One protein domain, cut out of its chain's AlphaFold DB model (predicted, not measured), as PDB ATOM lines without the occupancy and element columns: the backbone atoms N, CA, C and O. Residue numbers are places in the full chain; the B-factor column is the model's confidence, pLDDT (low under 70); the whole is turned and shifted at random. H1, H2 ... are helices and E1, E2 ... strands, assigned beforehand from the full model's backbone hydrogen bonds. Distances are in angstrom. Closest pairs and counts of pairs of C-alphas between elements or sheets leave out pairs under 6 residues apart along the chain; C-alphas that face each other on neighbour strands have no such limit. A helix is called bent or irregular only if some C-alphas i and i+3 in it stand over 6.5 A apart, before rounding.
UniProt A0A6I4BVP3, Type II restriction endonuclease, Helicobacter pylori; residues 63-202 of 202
ATOM      1  N   MET A  63      88.156 284.488 -78.611       85.44
ATOM      2  CA  MET A  63      88.058 285.951 -78.732       85.44
ATOM      3  C   MET A  63      88.671 286.505 -80.020       85.44
ATOM      4  O   MET A  63      88.144 287.463 -80.578       85.44
ATOM      5  N   PHE A  64      89.768 285.915 -80.499       89.81
ATOM      6  CA  PHE A  64      90.395 286.360 -81.742       89.81
ATOM      7  C   PHE A  64      89.493 286.093 -82.955       89.81
ATOM      8  O   PHE A  64      89.276 286.986 -83.768       89.81
ATOM      9  N   LYS A  65      88.880 284.906 -83.035       89.88
ATOM     10  CA  LYS A  65      87.937 284.567 -84.111       89.88
ATOM     11  C   LYS A  65      86.680 285.426 -84.055       89.88
ATOM     12  O   LYS A  65      86.237 285.920 -85.086       89.88
ATOM     13  N   ASP A  66      86.142 285.655 -82.860       89.62
ATOM     14  CA  ASP A  66      84.990 286.542 -82.673       89.62
ATOM     15  C   ASP A  66      85.320 287.975 -83.110       89.62
ATOM     16  O   ASP A  66      84.516 288.637 -83.765       89.62
ATOM     17  N   TRP A  67      86.530 288.451 -82.809       90.88
ATOM     18  CA  TRP A  67      87.009 289.757 -83.248       90.88
ATOM     19  C   TRP A  67      87.134 289.851 -84.776       90.88
ATOM     20  O   TRP A  67      86.678 290.841 -85.354       90.88
ATOM     21  N   LEU A  68      87.661 288.822 -85.445       90.88
ATOM     22  CA  LEU A  68      87.704 288.752 -86.912       90.88
ATOM     23  C   LEU A  68      86.300 288.778 -87.528       90.88
ATOM     24  O   LEU A  68      86.042 289.559 -88.444       90.88
ATOM     25  N   ASN A  69      85.379 287.977 -86.984       88.62
ATOM     26  CA  ASN A  69      83.995 287.864 -87.451       88.62
ATOM     27  C   ASN A  69      83.200 289.174 -87.336       88.62
ATOM     28  O   ASN A  69      82.210 289.350 -88.037       88.62
ATOM     29  N   ASN A  70      83.646 290.112 -86.499       88.88
ATOM     30  CA  ASN A  70      83.054 291.443 -86.365       88.88
ATOM     31  C   ASN A  70      83.627 292.476 -87.358       88.88
ATOM     32  O   ASN A  70      83.546 293.678 -87.103       88.88
ATOM     33  N   LYS A  71      84.216 292.037 -88.483       90.12
ATOM     34  CA  LYS A  71      84.798 292.897 -89.537       90.12
ATOM     35  C   LYS A  71      85.921 293.818 -89.046       90.12
ATOM     36  O   LYS A  71      86.186 294.858 -89.650       90.12
ATOM     37  N   SER A  72      86.616 293.449 -87.971       88.12
ATOM     38  CA  SER A  72      87.621 294.323 -87.340       88.12
ATOM     39  C   SER A  72      88.818 294.645 -88.245       88.12
ATOM     40  O   SER A  72      89.473 295.668 -88.065       88.12
ATOM     41  N   LEU A  73      89.071 293.809 -89.256       92.94
ATOM     42  CA  LEU A  73      90.113 294.015 -90.266       92.94
ATOM     43  C   LEU A  73      89.607 294.730 -91.537       92.94
ATOM     44  O   LEU A  73      90.351 294.888 -92.500       92.94
ATOM     45  N   GLY A  74      88.355 295.202 -91.556       90.25
ATOM     46  CA  GLY A  74      87.789 295.988 -92.659       90.25
ATOM     47  C   GLY A  74      87.239 295.180 -93.839       90.25
ATOM     48  O   GLY A  74      86.698 295.781 -94.762       90.25
ATOM     49  N   VAL A  75      87.320 293.848 -93.795       93.06
ATOM     50  CA  VAL A  75      86.677 292.937 -94.757       93.06
ATOM     51  C   VAL A  75      85.779 291.945 -94.021       93.06
ATOM     52  O   VAL A  75      86.024 291.633 -92.853       93.06
ATOM     53  N   GLU A  76      84.733 291.465 -94.694       94.19
ATOM     54  CA  GLU A  76      83.900 290.373 -94.180       94.19
ATOM     55  C   GLU A  76      84.647 289.043 -94.356       94.19
ATOM     56  O   GLU A  76      85.072 288.743 -95.475       94.19
ATOM     57  N   PRO A  77      84.827 288.241 -93.291       95.88
ATOM     58  CA  PRO A  77      85.358 286.893 -93.435       95.88
ATOM     59  C   PRO A  77      84.418 286.002 -94.257       95.88
ATOM     60  O   PRO A  77      83.221 285.936 -93.983       95.88
ATOM     61  N   VAL A  78      84.973 285.283 -95.229       96.50
ATOM     62  CA  VAL A  78      84.232 284.454 -96.192       96.50
ATOM     63  C   VAL A  78      84.483 282.971 -95.953       96.50
ATOM     64  O   VAL A  78      85.495 282.597 -95.360       96.50
ATOM     65  N   ASP A  79      83.570 282.110 -96.394       96.75
ATOM     66  CA  ASP A  79      83.784 280.667 -96.306       96.75
ATOM     67  C   ASP A  79      84.867 280.176 -97.284       96.75
ATOM     68  O   ASP A  79      85.423 280.936 -98.078       96.75
ATOM     69  N   LEU A  80      85.198 278.885 -97.213       96.69
ATOM     70  CA  LEU A  80      86.250 278.302 -98.044       96.69
ATOM     71  C   LEU A  80      85.948 278.383 -99.547       96.69
ATOM     72  O   LEU A  80      86.877 278.599-100.321       96.69
ATOM     73  N   ASN A  81      84.689 278.215 -99.958       95.88
ATOM     74  CA  ASN A  81      84.317 278.211-101.372       95.88
ATOM     75  C   ASN A  81      84.491 279.609-101.964       95.88
ATOM     76  O   ASN A  81      85.126 279.765-103.006       95.88
ATOM     77  N   ASP A  82      84.005 280.628-101.259       95.75
ATOM     78  CA  ASP A  82      84.170 282.026-101.653       95.75
ATOM     79  C   ASP A  82      85.641 282.457-101.614       95.75
ATOM     80  O   ASP A  82      86.106 283.190-102.493       95.75
ATOM     81  N   PHE A  83      86.397 281.963-100.628       97.00
ATOM     82  CA  PHE A  83      87.821 282.252-100.498       97.00
ATOM     83  C   PHE A  83      88.603 281.782-101.728       97.00
ATOM     84  O   PHE A  83      89.448 282.525-102.223       97.00
ATOM     85  N   ILE A  84      88.322 280.588-102.262       94.88
ATOM     86  CA  ILE A  84      89.037 280.041-103.430       94.88
ATOM     87  C   ILE A  84      88.456 280.483-104.781       94.88
ATOM     88  O   ILE A  84      89.130 280.340-105.798       94.88
ATOM     89  N   ALA A  85      87.230 281.011-104.813       94.62
ATOM     90  CA  ALA A  85      86.525 281.338-106.054       94.62
ATOM     91  C   ALA A  85      87.126 282.523-106.833       94.62
ATOM     92  O   ALA A  85      86.889 282.660-108.033       94.62
ATOM     93  N   ASN A  86      87.864 283.410-106.167       92.69
ATOM     94  CA  ASN A  86      88.458 284.603-106.771       92.69
ATOM     95  C   ASN A  86      89.771 284.987-106.068       92.69
ATOM     96  O   ASN A  86      90.200 284.306-105.142       92.69
ATOM     97  N   GLU A  87      90.414 286.073-106.510       92.88
ATOM     98  CA  GLU A  87      91.680 286.578-105.948       92.88
ATOM     99  C   GLU A  87      91.515 287.826-105.064       92.88
ATOM    100  O   GLU A  87      92.517 288.408-104.646       92.88
ATOM    101  N   ASN A  88      90.284 288.256-104.771       95.19
ATOM    102  CA  ASN A  88      90.043 289.464-103.982       95.19
ATOM    103  C   ASN A  88      90.543 289.292-102.545       95.19
ATOM    104  O   ASN A  88      90.667 288.164-102.049       95.19
ATOM    105  N   ASP A  89      90.795 290.414-101.876       97.12
ATOM    106  CA  ASP A  89      91.185 290.416-100.472       97.12
ATOM    107  C   ASP A  89      90.104 289.753 -99.613       97.12
ATOM    108  O   ASP A  89      88.915 290.059 -99.725       97.12
ATOM    109  N   ALA A  90      90.520 288.808 -98.776       97.19
ATOM    110  CA  ALA A  90      89.613 287.956 -98.026       97.19
ATOM    111  C   ALA A  90      90.269 287.405 -96.758       97.19
ATOM    112  O   ALA A  90      91.476 287.162 -96.699       97.19
ATOM    113  N   ILE A  91      89.440 287.136 -95.751       97.50
ATOM    114  CA  ILE A  91      89.812 286.380 -94.550       97.50
ATOM    115  C   ILE A  91      89.006 285.088 -94.566       97.50
ATOM    116  O   ILE A  91      87.795 285.132 -94.769       97.50
ATOM    117  N   LEU A  92      89.662 283.952 -94.344       97.00
ATOM    118  CA  LEU A  92      88.992 282.658 -94.322       97.00
ATOM    119  C   LEU A  92      88.282 282.446 -92.980       97.00
ATOM    120  O   LEU A  92      88.908 282.346 -91.925       97.00
ATOM    121  N   LYS A  93      86.956 282.332 -93.028       95.75
ATOM    122  CA  LYS A  93      86.089 281.994 -91.901       95.75
ATOM    123  C   LYS A  93      85.919 280.482 -91.812       95.75
ATOM    124  O   LYS A  93      84.983 279.912 -92.371       95.75
ATOM    125  N   ALA A  94      86.823 279.817 -91.099       94.00
ATOM    126  CA  ALA A  94      86.770 278.369 -90.929       94.00
ATOM    127  C   ALA A  94      87.283 277.911 -89.553       94.00
ATOM    128  O   ALA A  94      87.731 278.712 -88.734       94.00
ATOM    129  N   SER A  95      87.178 276.610 -89.269       92.31
ATOM    130  CA  SER A  95      87.818 276.015 -88.091       92.31
ATOM    131  C   SER A  95      89.332 275.893 -88.294       92.31
ATOM    132  O   SER A  95      89.811 275.898 -89.429       92.31
ATOM    133  N   ASP A  96      90.085 275.714 -87.204       91.12
ATOM    134  CA  ASP A  96      91.556 275.624 -87.261       91.12
ATOM    135  C   ASP A  96      92.025 274.456 -88.129       91.12
ATOM    136  O   ASP A  96      93.012 274.570 -88.853       91.12
ATOM    137  N   ASN A  97      91.269 273.355 -88.111       91.06
ATOM    138  CA  ASN A  97      91.539 272.183 -88.940       91.06
ATOM    139  C   ASN A  97      91.302 272.474 -90.426       91.06
ATOM    140  O   ASN A  97      92.111 272.082 -91.257       91.06
ATOM    141  N   VAL A  98      90.221 273.180 -90.776       94.69
ATOM    142  CA  VAL A  98      89.938 273.533 -92.180       94.69
ATOM    143  C   VAL A  98      90.985 274.515 -92.707       94.69
ATOM    144  O   VAL A  98      91.468 274.353 -93.824       94.69
ATOM    145  N   MET A  99      91.387 275.493 -91.890       95.62
ATOM    146  CA  MET A  99      92.476 276.411 -92.226       95.62
ATOM    147  C   MET A  99      93.809 275.674 -92.428       95.62
ATOM    148  O   MET A  99      94.523 275.955 -93.392       95.62
ATOM    149  N   ALA A 100      94.130 274.700 -91.572       93.44
ATOM    150  CA  ALA A 100      95.332 273.881 -91.714       93.44
ATOM    151  C   ALA A 100      95.302 273.003 -92.975       93.44
ATOM    152  O   ALA A 100      96.297 272.947 -93.693       93.44
ATOM    153  N   GLU A 101      94.171 272.369 -93.299       95.12
ATOM    154  CA  GLU A 101      94.030 271.571 -94.526       95.12
ATOM    155  C   GLU A 101      94.138 272.434 -95.792       95.12
ATOM    156  O   GLU A 101      94.807 272.047 -96.757       95.12
ATOM    157  N   PHE A 102      93.566 273.643 -95.781       96.44
ATOM    158  CA  PHE A 102      93.780 274.619 -96.851       96.44
ATOM    159  C   PHE A 102      95.270 274.965 -96.995       96.44
ATOM    160  O   PHE A 102      95.834 274.873 -98.087       96.44
ATOM    161  N   ALA A 103      95.939 275.309 -95.891       95.94
ATOM    162  CA  ALA A 103      97.353 275.670 -95.909       95.94
ATOM    163  C   ALA A 103      98.253 274.501 -96.344       95.94
ATOM    164  O   ALA A 103      99.247 274.701 -97.044       95.94
ATOM    165  N   LYS A 104      97.903 273.267 -95.981       95.12
ATOM    166  CA  LYS A 104      98.614 272.060 -96.407       95.12
ATOM    167  C   LYS A 104      98.509 271.843 -97.910       95.12
ATOM    168  O   LYS A 104      99.526 271.671 -98.576       95.12
ATOM    169  N   SER A 105      97.291 271.910 -98.440       94.69
ATOM    170  CA  SER A 105      97.006 271.668 -99.858       94.69
ATOM    171  C   SER A 105      97.516 272.778-100.785       94.69
ATOM    172  O   SER A 105      98.007 272.478-101.870       94.69
ATOM    173  N   HIS A 106      97.457 274.044-100.360       95.25
ATOM    174  CA  HIS A 106      97.755 275.192-101.230       95.25
ATOM    175  C   HIS A 106      99.081 275.889-100.900       95.25
ATOM    176  O   HIS A 106      99.730 276.443-101.789       95.25
ATOM    177  N   LEU A 107      99.509 275.864 -99.632       96.00
ATOM    178  CA  LEU A 107     100.601 276.705 -99.118       96.00
ATOM    179  C   LEU A 107     101.828 275.910 -98.652       96.00
ATOM    180  O   LEU A 107     102.776 276.508 -98.145       96.00
ATOM    181  N   ASN A 108     101.841 274.587 -98.861       95.00
ATOM    182  CA  ASN A 108     102.910 273.673 -98.440       95.00
ATOM    183  C   ASN A 108     103.072 273.554 -96.905       95.00
ATOM    184  O   ASN A 108     104.146 273.201 -96.412       95.00
ATOM    185  N   TYR A 109     102.014 273.832 -96.135       92.50
ATOM    186  CA  TYR A 109     102.030 273.760 -94.670       92.50
ATOM    187  C   TYR A 109     101.809 272.331 -94.157       92.50
ATOM    188  O   TYR A 109     100.686 271.854 -94.046       92.50
ATOM    189  N   HIS A 110     102.897 271.637 -93.826       87.69
ATOM    190  CA  HIS A 110     102.871 270.242 -93.357       87.69
ATOM    191  C   HIS A 110     103.003 270.094 -91.836       87.69
ATOM    192  O   HIS A 110     103.192 268.991 -91.326       87.69
ATOM    193  N   HIS A 111     102.930 271.198 -91.100       81.50
ATOM    194  CA  HIS A 111     103.009 271.180 -89.647       81.50
ATOM    195  C   HIS A 111     101.688 270.644 -89.064       81.50
ATOM    196  O   HIS A 111     100.607 271.014 -89.514       81.50
ATOM    197  N   HIS A 112     101.748 269.778 -88.046       75.06
ATOM    198  CA  HIS A 112     100.580 269.073 -87.477       75.06
ATOM    199  C   HIS A 112      99.640 269.948 -86.627       75.06
ATOM    200  O   HIS A 112      98.914 269.436 -85.775       75.06
ATOM    201  N   LYS A 113      99.674 271.267 -86.806       81.94
ATOM    202  CA  LYS A 113      98.980 272.215 -85.938       81.94
ATOM    203  C   LYS A 113      97.902 272.966 -86.712       81.94
ATOM    204  O   LYS A 113      98.086 273.275 -87.884       81.94
ATOM    205  N   GLY A 114      96.787 273.239 -86.040       85.50
ATOM    206  CA  GLY A 114      95.776 274.166 -86.537       85.50
ATOM    207  C   GLY A 114      96.351 275.569 -86.740       85.50
ATOM    208  O   GLY A 114      97.371 275.910 -86.147       85.50
ATOM    209  N   LEU A 115      95.690 276.371 -87.570       92.25
ATOM    210  CA  LEU A 115      96.016 277.785 -87.752       92.25
ATOM    211  C   LEU A 115      94.890 278.636 -87.180       92.25
ATOM    212  O   LEU A 115      93.731 278.363 -87.470       92.25
ATOM    213  N   ASP A 116      95.234 279.680 -86.430       94.06
ATOM    214  CA  ASP A 116      94.254 280.645 -85.917       94.06
ATOM    215  C   ASP A 116      93.826 281.666 -86.994       94.06
ATOM    216  O   ASP A 116      92.784 282.312 -86.858       94.06
ATOM    217  N   PHE A 117      94.634 281.847 -88.048       96.31
ATOM    218  CA  PHE A 117      94.424 282.858 -89.084       96.31
ATOM    219  C   PHE A 117      94.876 282.390 -90.473       96.31
ATOM    220  O   PHE A 117      96.012 281.943 -90.647       96.31
ATOM    221  N   VAL A 118      94.011 282.577 -91.472       97.62
ATOM    222  CA  VAL A 118      94.330 282.473 -92.903       97.62
ATOM    223  C   VAL A 118      93.664 283.631 -93.638       97.62
ATOM    224  O   VAL A 118      92.469 283.884 -93.473       97.62
ATOM    225  N   ALA A 119      94.431 284.330 -94.468       97.75
ATOM    226  CA  ALA A 119      93.933 285.429 -95.283       97.75
ATOM    227  C   ALA A 119      94.630 285.498 -96.643       97.75
ATOM    228  O   ALA A 119      95.677 284.886 -96.868       97.75
ATOM    229  N   ARG A 120      94.037 286.271 -97.549       97.94
ATOM    230  CA  ARG A 120      94.637 286.712 -98.802       97.94
ATOM    231  C   ARG A 120      94.493 288.224 -98.884       97.94
ATOM    232  O   ARG A 120      93.375 288.712 -98.809       97.94
ATOM    233  N   PHE A 121      95.603 288.934 -99.031       97.81
ATOM    234  CA  PHE A 121      95.626 290.382 -99.246       97.81
ATOM    235  C   PHE A 121      96.667 290.713-100.309       97.81
ATOM    236  O   PHE A 121      97.737 290.098-100.325       97.81
ATOM    237  N   ASN A 122      96.351 291.624-101.231       95.75
ATOM    238  CA  ASN A 122      97.231 291.990-102.348       95.75
ATOM    239  C   ASN A 122      97.751 290.757-103.115       95.75
ATOM    240  O   ASN A 122      98.928 290.664-103.472       95.75
ATOM    241  N   LYS A 123      96.868 289.768-103.326       95.06
ATOM    242  CA  LYS A 123      97.160 288.464-103.960       95.06
ATOM    243  C   LYS A 123      98.206 287.597-103.244       95.06
ATOM    244  O   LYS A 123      98.642 286.583-103.789       95.06
ATOM    245  N   LYS A 124      98.608 287.951-102.024       97.12
ATOM    246  CA  LYS A 124      99.524 287.168-101.189       97.12
ATOM    247  C   LYS A 124      98.727 286.427-100.130       97.12
ATOM    248  O   LYS A 124      97.824 286.994 -99.525       97.12
ATOM    249  N   TYR A 125      99.075 285.166 -99.892       98.12
ATOM    250  CA  TYR A 125      98.521 284.411 -98.773       98.12
ATOM    251  C   TYR A 125      99.240 284.760 -97.476       98.12
ATOM    252  O   TYR A 125     100.458 284.948 -97.459       98.12
ATOM    253  N   ILE A 126      98.476 284.798 -96.391       98.12
ATOM    254  CA  ILE A 126      98.944 285.041 -95.034       98.12
ATOM    255  C   ILE A 126      98.415 283.913 -94.156       98.12
ATOM    256  O   ILE A 126      97.230 283.588 -94.220       98.12
ATOM    257  N   ILE A 127      99.285 283.333 -93.337       97.38
ATOM    258  CA  ILE A 127      98.903 282.385 -92.288       97.38
ATOM    259  C   ILE A 127      99.426 282.866 -90.943       97.38
ATOM    260  O   ILE A 127     100.484 283.497 -90.880       97.38
ATOM    261  N   GLY A 128      98.725 282.549 -89.861       95.81
ATOM    262  CA  GLY A 128      99.189 282.950 -88.545       95.81
ATOM    263  C   GLY A 128      98.598 282.201 -87.369       95.81
ATOM    264  O   GLY A 128      97.590 281.504 -87.473       95.81
ATOM    265  N   GLU A 129      99.266 282.400 -86.239       95.00
ATOM    266  CA  GLU A 129      98.873 281.923 -84.916       95.00
ATOM    267  C   GLU A 129      98.608 283.139 -84.021       95.00
ATOM    268  O   GLU A 129      99.420 284.071 -83.990       95.00
ATOM    269  N   ALA A 130      97.504 283.120 -83.275       94.25
ATOM    270  CA  ALA A 130      97.096 284.200 -82.389       94.25
ATOM    271  C   ALA A 130      97.156 283.766 -80.920       94.25
ATOM    272  O   ALA A 130      96.597 282.737 -80.526       94.25
ATOM    273  N   LYS A 131      97.831 284.550 -80.071       92.69
ATOM    274  CA  LYS A 131      97.949 284.258 -78.632       92.69
ATOM    275  C   LYS A 131      97.906 285.528 -77.796       92.69
ATOM    276  O   LYS A 131      98.651 286.475 -78.032       92.69
ATOM    277  N   PHE A 132      97.084 285.507 -76.747       90.31
ATOM    278  CA  PHE A 132      97.078 286.554 -75.730       90.31
ATOM    279  C   PHE A 132      97.854 286.099 -74.489       90.31
ATOM    280  O   PHE A 132      97.364 285.313 -73.673       90.31
ATOM    281  N   LEU A 133      99.082 286.598 -74.362       89.81
ATOM    282  CA  LEU A 133     100.030 286.270 -73.306       89.81
ATOM    283  C   LEU A 133      99.775 287.165 -72.093       89.81
ATOM    284  O   LEU A 133     100.158 288.331 -72.040       89.81
ATOM    285  N   THR A 134      99.092 286.620 -71.098       84.31
ATOM    286  CA  THR A 134      98.557 287.382 -69.958       84.31
ATOM    287  C   THR A 134      99.519 287.465 -68.776       84.31
ATOM    288  O   THR A 134      99.328 288.292 -67.888       84.31
ATOM    289  N   ASP A 135     100.544 286.612 -68.735       84.19
ATOM    290  CA  ASP A 135     101.598 286.620 -67.716       84.19
ATOM    291  C   ASP A 135     102.879 285.970 -68.266       84.19
ATOM    292  O   ASP A 135     102.936 285.552 -69.422       84.19
ATOM    293  N   PHE A 136     103.907 285.863 -67.431       83.62
ATOM    294  CA  PHE A 136     105.160 285.191 -67.761       83.62
ATOM    295  C   PHE A 136     105.235 283.781 -67.154       83.62
ATOM    296  O   PHE A 136     104.775 283.554 -66.037       83.62
ATOM    297  N   GLY A 137     105.906 282.856 -67.855       80.69
ATOM    298  CA  GLY A 137     106.264 281.530 -67.337       80.69
ATOM    299  C   GLY A 137     105.324 280.384 -67.737       80.69
ATOM    300  O   GLY A 137     104.214 280.596 -68.225       80.69
ATOM    301  N   GLY A 138     105.803 279.148 -67.538       81.94
ATOM    302  CA  GLY A 138     105.050 277.902 -67.740       81.94
ATOM    303  C   GLY A 138     104.284 277.851 -69.065       81.94
ATOM    304  O   GLY A 138     104.871 277.982 -70.140       81.94
ATOM    305  N   HIS A 139     102.959 277.715 -68.968       82.50
ATOM    306  CA  HIS A 139     102.040 277.646 -70.108       82.50
ATOM    307  C   HIS A 139     102.128 278.841 -71.070       82.50
ATOM    308  O   HIS A 139     101.894 278.670 -72.260       82.50
ATOM    309  N   GLN A 140     102.484 280.040 -70.597       83.50
ATOM    310  CA  GLN A 140     102.592 281.221 -71.463       83.50
ATOM    311  C   GLN A 140     103.809 281.123 -72.392       83.50
ATOM    312  O   GLN A 140     103.734 281.510 -73.552       83.50
ATOM    313  N   ASN A 141     104.907 280.521 -71.921       87.69
ATOM    314  CA  ASN A 141     106.068 280.258 -72.771       87.69
ATOM    315  C   ASN A 141     105.750 279.199 -73.834       87.69
ATOM    316  O   ASN A 141     106.229 279.311 -74.956       87.69
ATOM    317  N   ALA A 142     104.937 278.191 -73.493       88.38
ATOM    318  CA  ALA A 142     104.471 277.206 -74.466       88.38
ATOM    319  C   ALA A 142     103.627 277.878 -75.559       88.38
ATOM    320  O   ALA A 142     103.933 277.706 -76.729       88.38
ATOM    321  N   GLN A 143     102.669 278.734 -75.177       90.19
ATOM    322  CA  GLN A 143     101.858 279.524 -76.115       90.19
ATOM    323  C   GLN A 143     102.693 280.464 -76.995       90.19
ATOM    324  O   GLN A 143     102.398 280.635 -78.174       90.19
ATOM    325  N   PHE A 144     103.743 281.071 -76.446       93.38
ATOM    326  CA  PHE A 144     104.680 281.865 -77.235       93.38
ATOM    327  C   PHE A 144     105.424 280.994 -78.256       93.38
ATOM    328  O   PHE A 144     105.379 281.280 -79.449       93.38
ATOM    329  N   ASN A 145     106.047 279.898 -77.809       92.50
ATOM    330  CA  ASN A 145     106.778 278.975 -78.683       92.50
ATOM    331  C   ASN A 145     105.884 278.388 -79.783       92.50
ATOM    332  O   ASN A 145     106.330 278.196 -80.904       92.50
ATOM    333  N   ASP A 146     104.618 278.154 -79.461       91.25
ATOM    334  CA  ASP A 146     103.560 277.703 -80.357       91.25
ATOM    335  C   ASP A 146     103.302 278.651 -81.540       91.25
ATOM    336  O   ASP A 146     102.985 278.204 -82.646       91.25
ATOM    337  N   ALA A 147     103.396 279.960 -81.308       94.12
ATOM    338  CA  ALA A 147     103.289 280.961 -82.363       94.12
ATOM    339  C   ALA A 147     104.604 281.105 -83.134       94.12
ATOM    340  O   ALA A 147     104.600 281.235 -84.358       94.12
ATOM    341  N   ILE A 148     105.732 281.012 -82.426       95.31
ATOM    342  CA  ILE A 148     107.063 281.041 -83.030       95.31
ATOM    343  C   ILE A 148     107.275 279.857 -83.987       95.31
ATOM    344  O   ILE A 148     107.725 280.056 -85.112       95.31
ATOM    345  N   SER A 149     106.876 278.640 -83.614       94.19
ATOM    346  CA  SER A 149     107.035 277.461 -84.472       94.19
ATOM    347  C   SER A 149     106.289 277.614 -85.803       94.19
ATOM    348  O   SER A 149     106.775 277.195 -86.856       94.19
ATOM    349  N   THR A 150     105.131 278.282 -85.782       93.19
ATOM    350  CA  THR A 150     104.344 278.581 -86.985       93.19
ATOM    351  C   THR A 150     105.105 279.513 -87.927       93.19
ATOM    352  O   THR A 150     105.202 279.231 -89.122       93.19
ATOM    353  N   ILE A 151     105.712 280.586 -87.409       94.50
ATOM    354  CA  ILE A 151     106.457 281.546 -88.237       94.50
ATOM    355  C   ILE A 151     107.849 281.056 -88.644       94.50
ATOM    356  O   ILE A 151     108.362 281.480 -89.679       94.50
ATOM    357  N   GLU A 152     108.447 280.127 -87.903       94.12
ATOM    358  CA  GLU A 152     109.728 279.499 -88.250       94.12
ATOM    359  C   GLU A 152     109.578 278.352 -89.259       94.12
ATOM    360  O   GLU A 152     110.560 277.970 -89.891       94.12
ATOM    361  N   THR A 153     108.360 277.841 -89.482       92.19
ATOM    362  CA  THR A 153     108.128 276.718 -90.404       92.19
ATOM    363  C   THR A 153     108.675 277.047 -91.808       92.19
ATOM    364  O   THR A 153     108.250 278.039 -92.416       92.19
ATOM    365  N   PRO A 154     109.638 276.269 -92.340       91.19
ATOM    366  CA  PRO A 154     110.303 276.585 -93.601       91.19
ATOM    367  C   PRO A 154     109.423 276.258 -94.815       91.19
ATOM    368  O   PRO A 154     108.489 275.466 -94.733       91.19
ATOM    369  N   ASN A 155     109.769 276.835 -95.970       92.12
ATOM    370  CA  ASN A 155     109.199 276.489 -97.281       92.12
ATOM    371  C   ASN A 155     107.673 276.660 -97.410       92.12
ATOM    372  O   ASN A 155     107.038 275.971 -98.210       92.12
ATOM    373  N   ILE A 156     107.086 277.589 -96.657       95.12
ATOM    374  CA  ILE A 156     105.666 277.940 -96.756       95.12
ATOM    375  C   ILE A 156     105.456 278.987 -97.851       95.12
ATOM    376  O   ILE A 156     106.149 280.003 -97.887       95.12
ATOM    377  N   LYS A 157     104.463 278.773 -98.720       96.25
ATOM    378  CA  LYS A 157     104.078 279.701 -99.800       96.25
ATOM    379  C   LYS A 157     103.112 280.791 -99.309       96.25
ATOM    380  O   LYS A 157     102.091 281.055 -99.936       96.25
ATOM    381  N   ALA A 158     103.412 281.390 -98.162       97.25
ATOM    382  CA  ALA A 158     102.612 282.437 -97.537       97.25
ATOM    383  C   ALA A 158     103.471 283.293 -96.601       97.25
ATOM    384  O   ALA A 158     104.487 282.833 -96.071       97.25
ATOM    385  N   ILE A 159     103.033 284.527 -96.366       97.94
ATOM    386  CA  ILE A 159     103.559 285.375 -95.297       97.94
ATOM    387  C   ILE A 159     103.097 284.776 -93.968       97.94
ATOM    388  O   ILE A 159     101.913 284.507 -93.773       97.94
ATOM    389  N   LYS A 160     104.034 284.546 -93.052       97.06
ATOM    390  CA  LYS A 160     103.740 283.967 -91.738       97.06
ATOM    391  C   LYS A 160     103.724 285.072 -90.696       97.06
ATOM    392  O   LYS A 160     104.704 285.808 -90.600       97.06
ATOM    393  N   VAL A 161     102.650 285.160 -89.917       97.62
ATOM    394  CA  VAL A 161     102.488 286.170 -88.865       97.62
ATOM    395  C   VAL A 161     102.229 285.521 -87.507       97.62
ATOM    396  O   VAL A 161     101.427 284.597 -87.387       97.62
ATOM    397  N   ALA A 162     102.897 286.011 -86.466       97.19
ATOM    398  CA  ALA A 162     102.551 285.695 -85.085       97.19
ATOM    399  C   ALA A 162     101.805 286.894 -84.496       97.19
ATOM    400  O   ALA A 162     102.370 287.979 -84.339       97.19
ATOM    401  N   ILE A 163     100.526 286.688 -84.198       96.75
ATOM    402  CA  ILE A 163      99.616 287.722 -83.710       96.75
ATOM    403  C   ILE A 163      99.587 287.606 -82.190       96.75
ATOM    404  O   ILE A 163      98.829 286.831 -81.604       96.75
ATOM    405  N   LEU A 164     100.502 288.312 -81.547       95.19
ATOM    406  CA  LEU A 164     100.736 288.190 -80.119       95.19
ATOM    407  C   LEU A 164     100.276 289.449 -79.414       95.19
ATOM    408  O   LEU A 164     100.657 290.538 -79.802       95.19
ATOM    409  N   ASP A 165      99.519 289.297 -78.336       91.88
ATOM    410  CA  ASP A 165      99.117 290.404 -77.474       91.88
ATOM    411  C   ASP A 165      99.508 290.139 -76.020       91.88
ATOM    412  O   ASP A 165      99.671 288.993 -75.600       91.88
ATOM    413  N   GLY A 166      99.615 291.201 -75.219       90.69
ATOM    414  CA  GLY A 166      99.770 291.111 -73.766       90.69
ATOM    415  C   GLY A 166     101.160 291.465 -73.238       90.69
ATOM    416  O   GLY A 166     101.762 292.455 -73.652       90.69
ATOM    417  N   VAL A 167     101.647 290.717 -72.242       89.88
ATOM    418  CA  VAL A 167     102.791 291.128 -71.403       89.88
ATOM    419  C   VAL A 167     104.125 291.183 -72.146       89.88
ATOM    420  O   VAL A 167     105.060 291.818 -71.662       89.88
ATOM    421  N   LEU A 168     104.222 290.560 -73.324       91.50
ATOM    422  CA  LEU A 168     105.436 290.548 -74.140       91.50
ATOM    423  C   LEU A 168     105.859 291.938 -74.642       91.50
ATOM    424  O   LEU A 168     107.033 292.126 -74.943       91.50
ATOM    425  N   TYR A 169     104.940 292.909 -74.684       91.81
ATOM    426  CA  TYR A 169     105.228 294.297 -75.068       91.81
ATOM    427  C   TYR A 169     105.558 295.213 -73.888       91.81
ATOM    428  O   TYR A 169     105.943 296.361 -74.093       91.81
ATOM    429  N   ILE A 170     105.442 294.726 -72.652       89.81
ATOM    430  CA  ILE A 170     105.833 295.504 -71.476       89.81
ATOM    431  C   ILE A 170     107.361 295.506 -71.391       89.81
ATOM    432  O   ILE A 170     107.993 294.442 -71.390       89.81
ATOM    433  N   GLU A 171     107.949 296.702 -71.310       87.88
ATOM    434  CA  GLU A 171     109.393 296.879 -71.156       87.88
ATOM    435  C   GLU A 171     109.880 296.124 -69.915       87.88
ATOM    436  O   GLU A 171     109.452 296.392 -68.790       87.88
ATOM    437  N   SER A 172     110.715 295.107 -70.121       86.75
ATOM    438  CA  SER A 172     111.164 294.231 -69.044       86.75
ATOM    439  C   SER A 172     112.360 293.382 -69.459       86.75
ATOM    440  O   SER A 172     112.584 293.095 -70.631       86.75
ATOM    441  N   ASN A 173     113.084 292.865 -68.466       87.06
ATOM    442  CA  ASN A 173     114.170 291.907 -68.680       87.06
ATOM    443  C   ASN A 173     113.692 290.475 -68.998       87.06
ATOM    444  O   ASN A 173     114.496 289.538 -68.957       87.06
ATOM    445  N   ASN A 174     112.400 290.282 -69.289       89.88
ATOM    446  CA  ASN A 174     111.830 288.968 -69.545       89.88
ATOM    447  C   ASN A 174     112.365 288.348 -70.849       89.88
ATOM    448  O   ASN A 174     112.579 289.037 -71.844       89.88
ATOM    449  N   LYS A 175     112.528 287.018 -70.856       90.19
ATOM    450  CA  LYS A 175     113.017 286.255 -72.012       90.19
ATOM    451  C   LYS A 175     112.190 286.500 -73.278       90.19
ATOM    452  O   LYS A 175     112.787 286.710 -74.326       90.19
ATOM    453  N   MET A 176     110.856 286.489 -73.191       91.69
ATOM    454  CA  MET A 176     109.996 286.687 -74.367       91.69
ATOM    455  C   MET A 176     110.229 288.064 -74.986       91.69
ATOM    456  O   MET A 176     110.468 288.150 -76.185       91.69
ATOM    457  N   ARG A 177     110.276 289.120 -74.161       92.25
ATOM    458  CA  ARG A 177     110.569 290.478 -74.633       92.25
ATOM    459  C   ARG A 177     111.937 290.561 -75.312       92.25
ATOM    460  O   ARG A 177     112.034 291.029 -76.439       92.25
ATOM    461  N   LYS A 178     112.979 290.022 -74.672       93.06
ATOM    462  CA  LYS A 178     114.335 289.999 -75.243       93.06
ATOM    463  C   LYS A 178     114.392 289.283 -76.593       93.06
ATOM    464  O   LYS A 178     115.092 289.748 -77.483       93.06
ATOM    465  N   LEU A 179     113.674 288.169 -76.750       93.56
ATOM    466  CA  LEU A 179     113.633 287.419 -78.008       93.56
ATOM    467  C   LEU A 179     112.977 288.216 -79.143       93.56
ATOM    468  O   LEU A 179     113.472 288.146 -80.265       93.56
ATOM    469  N   LEU A 180     111.928 289.000 -78.862       92.50
ATOM    470  CA  LEU A 180     111.329 289.907 -79.853       92.50
ATOM    471  C   LEU A 180     112.333 290.951 -80.346       92.50
ATOM    472  O   LEU A 180     112.444 291.180 -81.545       92.50
ATOM    473  N   ASP A 181     113.097 291.547 -79.429       89.75
ATOM    474  CA  ASP A 181     114.033 292.626 -79.763       89.75
ATOM    475  C   ASP A 181     115.324 292.126 -80.437       89.75
ATOM    476  O   ASP A 181     116.058 292.919 -81.038       89.75
ATOM    477  N   THR A 182     115.597 290.819 -80.344       92.38
ATOM    478  CA  THR A 182     116.821 290.171 -80.839       92.38
ATOM    479  C   THR A 182     116.513 289.123 -81.911       92.38
ATOM    480  O   THR A 182     116.417 289.465 -83.087       92.38
ATOM    481  N   THR A 183     116.349 287.856 -81.526       94.62
ATOM    482  CA  THR A 183     116.209 286.698 -82.421       94.62
ATOM    483  C   THR A 183     115.077 286.858 -83.433       94.62
ATOM    484  O   THR A 183     115.256 286.530 -84.604       94.62
ATOM    485  N   TYR A 184     113.931 287.386 -83.002       94.69
ATOM    486  CA  TYR A 184     112.726 287.474 -83.822       94.69
ATOM    487  C   TYR A 184     112.444 288.872 -84.374       94.69
ATOM    488  O   TYR A 184     111.372 289.103 -84.928       94.69
ATOM    489  N   ARG A 185     113.413 289.791 -84.292       91.88
ATOM    490  CA  ARG A 185     113.254 291.193 -84.708       91.88
ATOM    491  C   ARG A 185     112.797 291.358 -86.159       91.88
ATOM    492  O   ARG A 185     112.080 292.300 -86.476       91.88
ATOM    493  N   ASN A 186     113.227 290.449 -87.032       92.38
ATOM    494  CA  ASN A 186     112.934 290.488 -88.467       92.38
ATOM    495  C   ASN A 186     111.751 289.592 -88.871       92.38
ATOM    496  O   ASN A 186     111.464 289.458 -90.057       92.38
ATOM    497  N   TYR A 187     111.089 288.950 -87.907       96.12
ATOM    498  CA  TYR A 187     109.879 288.175 -88.157       96.12
ATOM    499  C   TYR A 187     108.644 289.072 -88.043       96.12
ATOM    500  O   TYR A 187     108.647 290.077 -87.333       96.12
ATOM    501  N   HIS A 188     107.549 288.687 -88.700       97.19
ATOM    502  CA  HIS A 188     106.274 289.393 -88.579       97.19
ATOM    503  C   HIS A 188     105.561 289.004 -87.279       97.19
ATOM    504  O   HIS A 188     104.645 288.182 -87.271       97.19
ATOM    505  N   ILE A 189     106.005 289.591 -86.169       97.19
ATOM    506  CA  ILE A 189     105.371 289.457 -84.856       97.19
ATOM    507  C   ILE A 189     104.730 290.785 -84.483       97.19
ATOM    508  O   ILE A 189     105.413 291.806 -84.407       97.19
ATOM    509  N   MET A 190     103.426 290.784 -84.230       96.19
ATOM    510  CA  MET A 190     102.686 292.021 -83.992       96.19
ATOM    511  C   MET A 190     101.432 291.814 -83.148       96.19
ATOM    512  O   MET A 190     100.906 290.708 -83.064       96.19
ATOM    513  N   SER A 191     100.945 292.907 -82.559       95.00
ATOM    514  CA  SER A 191      99.640 292.956 -81.897       95.00
ATOM    515  C   SER A 191      98.523 292.822 -82.928       95.00
ATOM    516  O   SER A 191      98.649 293.332 -84.046       95.00
ATOM    517  N   ALA A 192      97.390 292.225 -82.541       93.81
ATOM    518  CA  ALA A 192      96.194 292.231 -83.385       93.81
ATOM    519  C   ALA A 192      95.763 293.662 -83.760       93.81
ATOM    520  O   ALA A 192      95.192 293.875 -84.826       93.81
ATOM    521  N   LEU A 193      96.095 294.655 -82.926       92.19
ATOM    522  CA  LEU A 193      95.748 296.061 -83.135       92.19
ATOM    523  C   LEU A 193      96.401 296.702 -84.363       92.19
ATOM    524  O   LEU A 193      95.866 297.692 -84.843       92.19
ATOM    525  N   VAL A 194      97.528 296.169 -84.847       95.38
ATOM    526  CA  VAL A 194      98.230 296.683 -86.043       95.38
ATOM    527  C   VAL A 194      98.157 295.717 -87.228       95.38
ATOM    528  O   VAL A 194      98.747 295.954 -88.282       95.38
ATOM    529  N   LEU A 195      97.448 294.595 -87.056       96.81
ATOM    530  CA  LEU A 195      97.327 293.557 -88.076       96.81
ATOM    531  C   LEU A 195      96.615 294.087 -89.321       96.81
ATOM    532  O   LEU A 195      96.979 293.722 -90.434       96.81
ATOM    533  N   ARG A 196      95.620 294.964 -89.150       95.06
ATOM    534  CA  ARG A 196      94.904 295.565 -90.275       95.06
ATOM    535  C   ARG A 196      95.859 296.382 -91.136       95.06
ATOM    536  O   ARG A 196      95.956 296.136 -92.326       95.06
ATOM    537  N   GLU A 197      96.575 297.325 -90.546       95.50
ATOM    538  CA  GLU A 197      97.508 298.195 -91.257       95.50
ATOM    539  C   GLU A 197      98.570 297.373 -91.984       95.50
ATOM    540  O   GLU A 197      98.851 297.644 -93.149       95.50
ATOM    541  N   PHE A 198      99.089 296.326 -91.334       97.38
ATOM    542  CA  PHE A 198     100.009 295.388 -91.963       97.38
ATOM    543  C   PHE A 198      99.402 294.748 -93.218       97.38
ATOM    544  O   PHE A 198      99.989 294.857 -94.290       97.38
ATOM    545  N   LEU A 199      98.215 294.138 -93.118       97.25
ATOM    546  CA  LEU A 199      97.576 293.420 -94.231       97.25
ATOM    547  C   LEU A 199      97.324 294.296 -95.462       97.25
ATOM    548  O   LEU A 199      97.406 293.797 -96.576       97.25
ATOM    549  N   TYR A 200      97.039 295.585 -95.283       95.88
ATOM    550  CA  TYR A 200      96.808 296.497 -96.410       95.88
ATOM    551  C   TYR A 200      98.108 297.064 -97.006       95.88
ATOM    552  O   TYR A 200      98.068 297.668 -98.076       95.88
ATOM    553  N   GLN A 201      99.252 296.893 -96.334       94.94
ATOM    554  CA  GLN A 201     100.556 297.401 -96.776       94.94
ATOM    555  C   GLN A 201     101.451 296.347 -97.446       94.94
ATOM    556  O   GLN A 201     102.445 296.729 -98.066       94.94
ATOM    557  N   ILE A 202     101.150 295.050 -97.296       92.81
ATOM    558  CA  ILE A 202     101.993 293.956 -97.821       92.81
ATOM    559  C   ILE A 202     102.056 293.880 -99.341       92.81
ATOM    560  O   ILE A 202     101.067 294.186-100.034       92.81
TER     561      ILE A 202
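AT A GLANCE: This is residues 63 to 202 of the 202 residues of the protein "Type II restriction endonuclease" of Helicobacter pylori (UniProt A0A6I4BVP3). A twisted sheet of four strands makes the core, covered by helices on both faces in three layers: H3 and H4 pack on one face, H1 and H6 on the other. H2 and H5 lie off the sheet toward opposite ends of the elongated outline, which spans 48 by 29 by 24 A. The printed part has 140 residues, with six named helices and four named strands in the order H1 H2 H3 E1 E2 H4 E3 H5 E4 H6. The sheet's order is E1 E2 E3 E4, mixed; the class is mixed, helices and strands, and the whole is compact, with a radius of gyration of the C-alphas of 14.8 A.

HOW THE PARTS SIT: Start at H1, residues 63 to 69, which is on the sheet; its Phe 64 and Ala 130 of E2, residues 124 to 133, are their closest C-alphas, 7.1 A apart. Next comes H2, residues 80 to 85, not on the sheet. Residues 90 to 91 then pair, antiparallel, with 119 to 120 of E1, residues 117 to 121. H3, residues 96 to 107, lies over E1 and E2 at a height of 9.6 A over the sheet; the C-alphas of Met 99 and Val 118 are its closest to E1, 6.4 A. E1 and E2 form an antiparallel hairpin, with N 119 and O 126 2.9 A apart. H4, residues 139 to 152, is on the same face as H3, over E2 and E3, residues 159 to 166, at a height of 8.3 A; Ile 151 and Lys 160 are the closest C-alphas of H4 and E3, 5.0 A. E2 and E3 are parallel, with N 131 and O 163 2.9 A apart. H5, residues 175 to 181, is close to H4 but not clearly touching, with C-alphas 141 and 176 closest at 7.7 A. E4, residues 188 to 190, is parallel to E3, with N 162 and O 188 2.9 A apart. E2, H4, E3 and E3, H5, E4 are strand-helix-strand units, two parallel neighbour strands with a helix between them along the chain, each with a right-handed crossover. H6, residues 192 to 201, is on the opposite face from H4, along E3 at 9 degrees on the local plane and at a height of 8.1 A; Ile 163 and Ala 192 are the closest C-alphas of E3 and H6, 5.7 A. Every O i to N i+4 pair is within hydrogen-bond range in H1, H2, H3 and H5, against 9 of 10 in H4 and 4 of 6 in H6.

IN THESE COORDINATES: Find C-alpha 63 at (88.058, 285.951, -78.732), where H1 begins; H1 measures 9.8 A from first to last C-alpha, H2 8.6 A and H3 15.0 A. E1 measures 12.7 A; E2, the longest strand, runs 27.9 A from C-alpha 124 at (99.524, 287.168, -101.189). H4 measures 19.8 A, E3 22.6 A, H5 10.1 A and E4 6.4 A. H6 runs 15.0 A to C-alpha 201 at (100.556, 297.401, -96.776) and is irregular, with C-alphas 193 and 196 7.2 A apart.

THE WHOLE: Look at Ala 85 and Asn 173 for the two C-alphas farthest apart, 47.7 A. The printed part has no cut and no long link, and it ends at residue 202, the chain's last. The mean pLDDT of the printed part is 92.8, and no printed residue is under 70.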